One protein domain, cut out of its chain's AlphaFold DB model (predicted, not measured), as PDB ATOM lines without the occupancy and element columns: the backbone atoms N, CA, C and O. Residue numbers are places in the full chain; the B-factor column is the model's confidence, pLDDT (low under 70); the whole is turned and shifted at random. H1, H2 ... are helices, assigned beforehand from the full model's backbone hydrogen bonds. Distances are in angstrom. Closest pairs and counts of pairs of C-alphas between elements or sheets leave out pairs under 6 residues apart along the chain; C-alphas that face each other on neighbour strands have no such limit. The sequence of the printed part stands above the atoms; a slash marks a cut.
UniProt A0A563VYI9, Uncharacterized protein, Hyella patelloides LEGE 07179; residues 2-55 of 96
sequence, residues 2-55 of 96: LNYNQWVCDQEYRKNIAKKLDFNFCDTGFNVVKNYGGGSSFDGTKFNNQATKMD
ATOM      1  N   LEU A   2      27.190 -18.795  39.496       89.81
ATOM      2  CA  LEU A   2      26.669 -17.467  39.175       89.81
ATOM      3  C   LEU A   2      27.458 -16.441  40.004       89.81
ATOM      4  O   LEU A   2      27.523 -16.566  41.224       89.81
ATOM      5  N   ASN A   3      28.111 -15.481  39.349       93.94
ATOM      6  CA  ASN A   3      28.853 -14.409  40.010       93.94
ATOM      7  C   ASN A   3      27.880 -13.266  40.316       93.94
ATOM      8  O   ASN A   3      27.362 -12.629  39.399       93.94
ATOM      9  N   TYR A   4      27.620 -13.017  41.600       93.75
ATOM     10  CA  TYR A   4      26.648 -12.011  42.024       93.75
ATOM     11  C   TYR A   4      27.061 -10.579  41.641       93.75
ATOM     12  O   TYR A   4      26.217  -9.801  41.203       93.75
ATOM     13  N   ASN A   5      28.352 -10.244  41.708       94.19
ATOM     14  CA  ASN A   5      28.846  -8.909  41.353       94.19
ATOM     15  C   ASN A   5      28.579  -8.606  39.872       94.19
ATOM     16  O   ASN A   5      28.055  -7.547  39.531       94.19
ATOM     17  N   GLN A   6      28.871  -9.572  38.995       94.81
ATOM     18  CA  GLN A   6      28.559  -9.453  37.568       94.81
ATOM     19  C   GLN A   6      27.051  -9.454  37.319       94.81
ATOM     20  O   GLN A   6      26.567  -8.662  36.521       94.81
ATOM     21  N   TRP A   7      26.288 -10.283  38.032       94.31
ATOM     22  CA  TRP A   7      24.829 -10.292  37.923       94.31
ATOM     23  C   TRP A   7      24.209  -8.920  38.203       94.31
ATOM     24  O   TRP A   7      23.291  -8.511  37.492       94.31
ATOM     25  N   VAL A   8      24.710  -8.200  39.209       93.44
ATOM     26  CA  VAL A   8      24.226  -6.859  39.560       93.44
ATOM     27  C   VAL A   8      24.601  -5.831  38.485       93.44
ATOM     28  O   VAL A   8      23.739  -5.066  38.051       93.44
ATOM     29  N   CYS A   9      25.854  -5.820  38.025       92.12
ATOM     30  CA  CYS A   9      26.386  -4.723  37.207       92.12
ATOM     31  C   CYS A   9      26.345  -4.949  35.688       92.12
ATOM     32  O   CYS A   9      26.425  -3.979  34.940       92.12
ATOM     33  N   ASP A  10      26.227  -6.191  35.218       94.69
ATOM     34  CA  ASP A  10      26.401  -6.545  33.808       94.69
ATOM     35  C   ASP A  10      25.134  -7.208  33.238       94.69
ATOM     36  O   ASP A  10      24.774  -8.346  33.548       94.69
ATOM     37  N   GLN A  11      24.432  -6.474  32.374       95.25
ATOM     38  CA  GLN A  11      23.240  -6.981  31.696       95.25
ATOM     39  C   GLN A  11      23.574  -8.070  30.669       95.25
ATOM     40  O   GLN A  11      22.799  -9.018  30.516       95.25
ATOM     41  N   GLU A  12      24.706  -7.967  29.971       96.69
ATOM     42  CA  GLU A  12      25.132  -8.993  29.014       96.69
ATOM     43  C   GLU A  12      25.478 -10.289  29.740       96.69
ATOM     44  O   GLU A  12      25.136 -11.377  29.271       96.69
ATOM     45  N   TYR A  13      26.052 -10.196  30.942       96.19
ATOM     46  CA  TYR A  13      26.208 -11.351  31.820       96.19
ATOM     47  C   TYR A  13      24.859 -12.027  32.101       96.19
ATOM     48  O   TYR A  13      24.728 -13.236  31.892       96.19
ATOM     49  N   ARG A  14      23.824 -11.267  32.488       95.75
ATOM     50  CA  ARG A  14      22.476 -11.822  32.724       95.75
ATOM     51  C   ARG A  14      21.862 -12.442  31.466       95.75
ATOM     52  O   ARG A  14      21.328 -13.550  31.540       95.75
ATOM     53  N   LYS A  15      21.989 -11.794  30.302       96.75
ATOM     54  CA  LYS A  15      21.554 -12.346  29.003       96.75
ATOM     55  C   LYS A  15      22.244 -13.670  28.689       96.75
ATOM     56  O   LYS A  15      21.588 -14.634  28.298       96.75
ATOM     57  N   ASN A  16      23.556 -13.739  28.901       96.44
ATOM     58  CA  ASN A  16      24.339 -14.950  28.682       96.44
ATOM     59  C   ASN A  16      23.923 -16.083  29.626       96.44
ATOM     60  O   ASN A  16      23.887 -17.237  29.202       96.44
ATOM     61  N   ILE A  17      23.582 -15.776  30.882       95.44
ATOM     62  CA  ILE A  17      23.022 -16.763  31.815       95.44
ATOM     63  C   ILE A  17      21.659 -17.266  31.328       95.44
ATOM     64  O   ILE A  17      21.477 -18.477  31.258       95.44
ATOM     65  N   ALA A  18      20.743 -16.377  30.927       95.62
ATOM     66  CA  ALA A  18      19.439 -16.779  30.391       95.62
ATOM     67  C   ALA A  18      19.593 -17.718  29.183       95.62
ATOM     68  O   ALA A  18      19.018 -18.803  29.171       95.62
ATOM     69  N   LYS A  19      20.478 -17.370  28.239       96.00
ATOM     70  CA  LYS A  19      20.798 -18.213  27.078       96.00
ATOM     71  C   LYS A  19      21.363 -19.581  27.471       96.00
ATOM     72  O   LYS A  19      20.987 -20.585  26.881       96.00
ATOM     73  N   LYS A  20      22.270 -19.645  28.455       95.38
ATOM     74  CA  LYS A  20      22.844 -20.917  28.940       95.38
ATOM     75  C   LYS A  20      21.809 -21.824  29.605       95.38
ATOM     76  O   LYS A  20      22.005 -23.033  29.624       95.38
ATOM     77  N   LEU A  21      20.761 -21.237  30.170       94.44
ATOM     78  CA  LEU A  21      19.664 -21.946  30.821       94.44
ATOM     79  C   LEU A  21      18.486 -22.223  29.872       94.44
ATOM     80  O   LEU A  21      17.443 -22.660  30.341       94.44
ATOM     81  N   ASP A  22      18.647 -21.956  28.571       96.44
ATOM     82  CA  ASP A  22      17.598 -22.084  27.551       96.44
ATOM     83  C   ASP A  22      16.324 -21.275  27.876       96.44
ATOM     84  O   ASP A  22      15.196 -21.660  27.573       96.44
ATOM     85  N   PHE A  23      16.506 -20.115  28.516       95.25
ATOM     86  CA  PHE A  23      15.440 -19.163  28.803       95.25
ATOM     87  C   PHE A  23      15.515 -17.940  27.895       95.25
ATOM     88  O   PHE A  23      16.587 -17.410  27.587       95.25
ATOM     89  N   ASN A  24      14.342 -17.406  27.563       95.19
ATOM     90  CA  ASN A  24      14.239 -16.070  26.998       95.19
ATOM     91  C   ASN A  24      14.665 -15.041  28.048       95.19
ATOM     92  O   ASN A  24      14.155 -15.027  29.170       95.19
ATOM     93  N   PHE A  25      15.597 -14.166  27.681       95.88
ATOM     94  CA  PHE A  25      16.051 -13.109  28.574       95.88
ATOM     95  C   PHE A  25      14.918 -12.121  28.892       95.88
ATOM     96  O   PHE A  25      14.261 -11.604  27.988       95.88
ATOM     97  N   CYS A  26      14.734 -11.824  30.179       91.50
ATOM     98  CA  CYS A  26      13.773 -10.843  30.664       91.50
ATOM     99  C   CYS A  26      14.273 -10.206  31.967       91.50
ATOM    100  O   CYS A  26      14.482 -10.899  32.958       91.50
ATOM    101  N   ASP A  27      14.413  -8.880  31.970       92.06
ATOM    102  CA  ASP A  27      14.854  -8.087  33.128       92.06
ATOM    103  C   ASP A  27      13.724  -7.220  33.712       92.06
ATOM    104  O   ASP A  27      13.964  -6.357  34.554       92.06
ATOM    105  N   THR A  28      12.469  -7.431  33.300       88.56
ATOM    106  CA  THR A  28      11.334  -6.572  33.689       88.56
ATOM    107  C   THR A  28      11.168  -6.450  35.210       88.56
ATOM    108  O   THR A  28      10.773  -5.401  35.707       88.56
ATOM    109  N   GLY A  29      11.507  -7.500  35.965       88.69
ATOM    110  CA  GLY A  29      11.461  -7.497  37.431       88.69
ATOM    111  C   GLY A  29      12.741  -7.023  38.125       88.69
ATOM    112  O   GLY A  29      12.724  -6.853  39.340       88.69
ATOM    113  N   PHE A  30      13.838  -6.805  37.395       91.88
ATOM    114  CA  PHE A  30      15.170  -6.595  37.976       91.88
ATOM    115  C   PHE A  30      15.252  -5.342  38.861       91.88
ATOM    116  O   PHE A  30      15.938  -5.337  39.878       91.88
ATOM    117  N   ASN A  31      14.506  -4.292  38.507       92.00
ATOM    118  CA  ASN A  31      14.495  -3.027  39.239       92.00
ATOM    119  C   ASN A  31      13.460  -2.955  40.370       92.00
ATOM    120  O   ASN A  31      13.383  -1.934  41.054       92.00
ATOM    121  N   VAL A  32      12.649  -3.994  40.565       91.12
ATOM    122  CA  VAL A  32      11.526  -3.966  41.508       91.12
ATOM    123  C   VAL A  32      11.971  -4.478  42.873       91.12
ATOM    124  O   VAL A  32      12.467  -5.596  42.997       91.12
ATOM    125  N   VAL A  33      11.709  -3.692  43.918       88.06
ATOM    126  CA  VAL A  33      11.826  -4.152  45.305       88.06
ATOM    127  C   VAL A  33      10.422  -4.512  45.770       88.06
ATOM    128  O   VAL A  33       9.520  -3.678  45.754       88.06
ATOM    129  N   LYS A  34      10.200  -5.775  46.141       84.44
ATOM    130  CA  LYS A  34       8.885  -6.213  46.619       84.44
ATOM    131  C   LYS A  34       8.564  -5.513  47.945       84.44
ATOM    132  O   LYS A  34       9.394  -5.471  48.844       84.44
ATOM    133  N   ASN A  35       7.338  -5.005  48.067       79.38
ATOM    134  CA  ASN A  35       6.867  -4.322  49.278       79.38
ATOM    135  C   ASN A  35       6.419  -5.295  50.384       79.38
ATOM    136  O   ASN A  35       6.232  -4.889  51.527       79.38
ATOM    137  N   TYR A  36       6.242  -6.576  50.057       82.94
ATOM    138  CA  TYR A  36       5.952  -7.612  51.043       82.94
ATOM    139  C   TYR A  36       7.235  -7.968  51.804       82.94
ATOM    140  O   TYR A  36       8.260  -8.232  51.179       82.94
ATOM    141  N   GLY A  37       7.180  -7.973  53.140       83.19
ATOM    142  CA  GLY A  37       8.333  -8.298  53.993       83.19
ATOM    143  C   GLY A  37       9.278  -7.128  54.305       83.19
ATOM    144  O   GLY A  37      10.395  -7.367  54.738       83.19
ATOM    145  N   GLY A  38       8.860  -5.874  54.091       84.06
ATOM    146  CA  GLY A  38       9.624  -4.680  54.500       84.06
ATOM    147  C   GLY A  38      10.717  -4.215  53.524       84.06
ATOM    148  O   GLY A  38      11.225  -3.105  53.671       84.06
ATOM    149  N   GLY A  39      11.025  -4.994  52.485       89.19
ATOM    150  CA  GLY A  39      12.012  -4.649  51.458       89.19
ATOM    151  C   GLY A  39      13.447  -5.038  51.836       89.19
ATOM    152  O   GLY A  39      13.676  -6.027  52.525       89.19
ATOM    153  N   SER A  40      14.429  -4.285  51.338       88.44
ATOM    154  CA  SER A  40      15.850  -4.480  51.657       88.44
ATOM    155  C   SER A  40      16.116  -4.212  53.141       88.44
ATOM    156  O   SER A  40      15.730  -3.164  53.644       88.44
ATOM    157  N   SER A  41      16.871  -5.071  53.826       89.81
ATOM    158  CA  SER A  41      17.298  -4.808  55.212       89.81
ATOM    159  C   SER A  41      18.150  -3.539  55.366       89.81
ATOM    160  O   SER A  41      18.256  -3.015  56.466       89.81
ATOM    161  N   PHE A  42      18.743  -3.042  54.275       91.94
ATOM    162  CA  PHE A  42      19.604  -1.854  54.275       91.94
ATOM    163  C   PHE A  42      18.871  -0.586  53.818       91.94
ATOM    164  O   PHE A  42      19.164   0.503  54.295       91.94
ATOM    165  N   ASP A  43      17.909  -0.721  52.899       92.38
ATOM    166  CA  ASP A  43      17.298   0.416  52.191       92.38
ATOM    167  C   ASP A  43      15.758   0.415  52.235       92.38
ATOM    168  O   ASP A  43      15.108   1.291  51.657       92.38
ATOM    169  N   GLY A  44      15.147  -0.591  52.863       91.88
ATOM    170  CA  GLY A  44      13.710  -0.839  52.822       91.88
ATOM    171  C   GLY A  44      13.190  -0.898  51.385       91.88
ATOM    172  O   GLY A  44      13.709  -1.628  50.536       91.88
ATOM    173  N   THR A  45      12.177  -0.088  51.096       91.81
ATOM    174  CA  THR A  45      11.564   0.061  49.766       91.81
ATOM    175  C   THR A  45      11.997   1.342  49.044       91.81
ATOM    176  O   THR A  45      11.463   1.652  47.977       91.81
ATOM    177  N   LYS A  46      12.989   2.077  49.579       93.81
ATOM    178  CA  LYS A  46      13.448   3.385  49.068       93.81
ATOM    179  C   LYS A  46      13.774   3.370  47.574       93.81
ATOM    180  O   LYS A  46      13.504   4.338  46.871       93.81
ATOM    181  N   PHE A  47      14.341   2.267  47.094       92.12
ATOM    182  CA  PHE A  47      14.763   2.094  45.706       92.12
ATOM    183  C   PHE A  47      13.820   1.201  44.893       92.12
ATOM    184  O   PHE A  47      14.241   0.583  43.917       92.12
ATOM    185  N   ASN A  48      12.538   1.113  45.260       91.50
ATOM    186  CA  ASN A  48      11.577   0.412  44.416       91.50
ATOM    187  C   ASN A  48      11.521   1.039  43.004       91.50
ATOM    188  O   ASN A  48      11.545   2.260  42.850       91.50
ATOM    189  N   ASN A  49      11.474   0.188  41.975       92.06
ATOM    190  CA  ASN A  49      11.650   0.520  40.553       92.06
ATOM    191  C   ASN A  49      13.017   1.127  40.182       92.06
ATOM    192  O   ASN A  49      13.217   1.554  39.047       92.06
ATOM    193  N   GLN A  50      13.966   1.162  41.117       91.88
ATOM    194  CA  GLN A  50      15.312   1.705  40.945       91.88
ATOM    195  C   GLN A  50      16.346   0.831  41.670       91.88
ATOM    196  O   GLN A  50      17.325   1.353  42.202       91.88
ATOM    197  N   ALA A  51      16.134  -0.492  41.722       89.44
ATOM    198  CA  ALA A  51      16.964  -1.391  42.528       89.44
ATOM    199  C   ALA A  51      18.460  -1.335  42.170       89.44
ATOM    200  O   ALA A  51      19.298  -1.494  43.051       89.44
ATOM    201  N   THR A  52      18.805  -1.028  40.916       89.81
ATOM    202  CA  THR A  52      20.191  -0.802  40.465       89.81
ATOM    203  C   THR A  52      20.897   0.376  41.130       89.81
ATOM    204  O   THR A  52      22.118   0.460  41.055       89.81
ATOM    205  N   LYS A  53      20.159   1.288  41.771       92.06
ATOM    206  CA  LYS A  53      20.729   2.397  42.547       92.06
ATOM    207  C   LYS A  53      21.087   2.001  43.982       92.06
ATOM    208  O   LYS A  53      21.691   2.811  44.678       92.06
ATOM    209  N   MET A  54      20.709   0.801  44.438       93.94
ATOM    210  CA  MET A  54      21.149   0.286  45.734       93.94
ATOM    211  C   MET A  54      22.633  -0.063  45.679       93.94
ATOM    212  O   MET A  54      23.080  -0.764  44.771       93.94
ATOM    213  N   ASP A  55      23.376   0.336  46.705       94.81
ATOM    214  CA  ASP A  55      24.807   0.059  46.806       94.81
ATOM    215  C   ASP A  55      25.089  -1.346  47.366       94.81
ATOM    216  O   ASP A  55      25.722  -1.542  48.404       94.81
TER     217      ASP A  55
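What this domain is: This is residues 2 to 55 of the 96 residues of an uncharacterized protein of Hyella patelloides LEGE 07179 (UniProt A0A563VYI9). With little regular structure, this is an elongated shape in which two short helices, H1 and H2, meet at a corner at one end. From H2 the chain strings out along residues 25 to 32 to loops at the other end, and its last printed residues fold back from there. The printed part has 54 residues, only 16 of them in the named helices, H1 then H2, with no named strand: class all helix. It is only just loose, close to compact, with a radius of gyration of the C-alphas of 12.5 A and spans of 33 by 19 by 15 A.

Where its parts are: Find C-alpha 11 at (23.240, -6.981, 31.696); from there H2, residues 11 to 20, runs 14.2 A to C-alpha 20 at (22.844, -20.917, 28.940). Before it, H1, residues 4 to 9, starts at (26.648, -12.011, 42.024) and spans 8.7 A.

How they stand to each other: Look at Trp 7 and Arg 14, whose C-alphas are the closest of H1 and H2, 5.9 A apart. The helices only just touch, and only at the corner by their tight link, with 3 pairs of C-alphas within 8 A. They run opposite ways at a steep tilt of 52 degrees. In H1 and H2 every O i to N i+4 pair is within hydrogen-bond range.

The domain as a whole: Asp 22 and Lys 46 hold the two C-alphas farthest apart, 33.6 A. Residues 21 to 55 form a long stretch with no named element. The printed part has no cut, and no printed residue is under pLDDT 70.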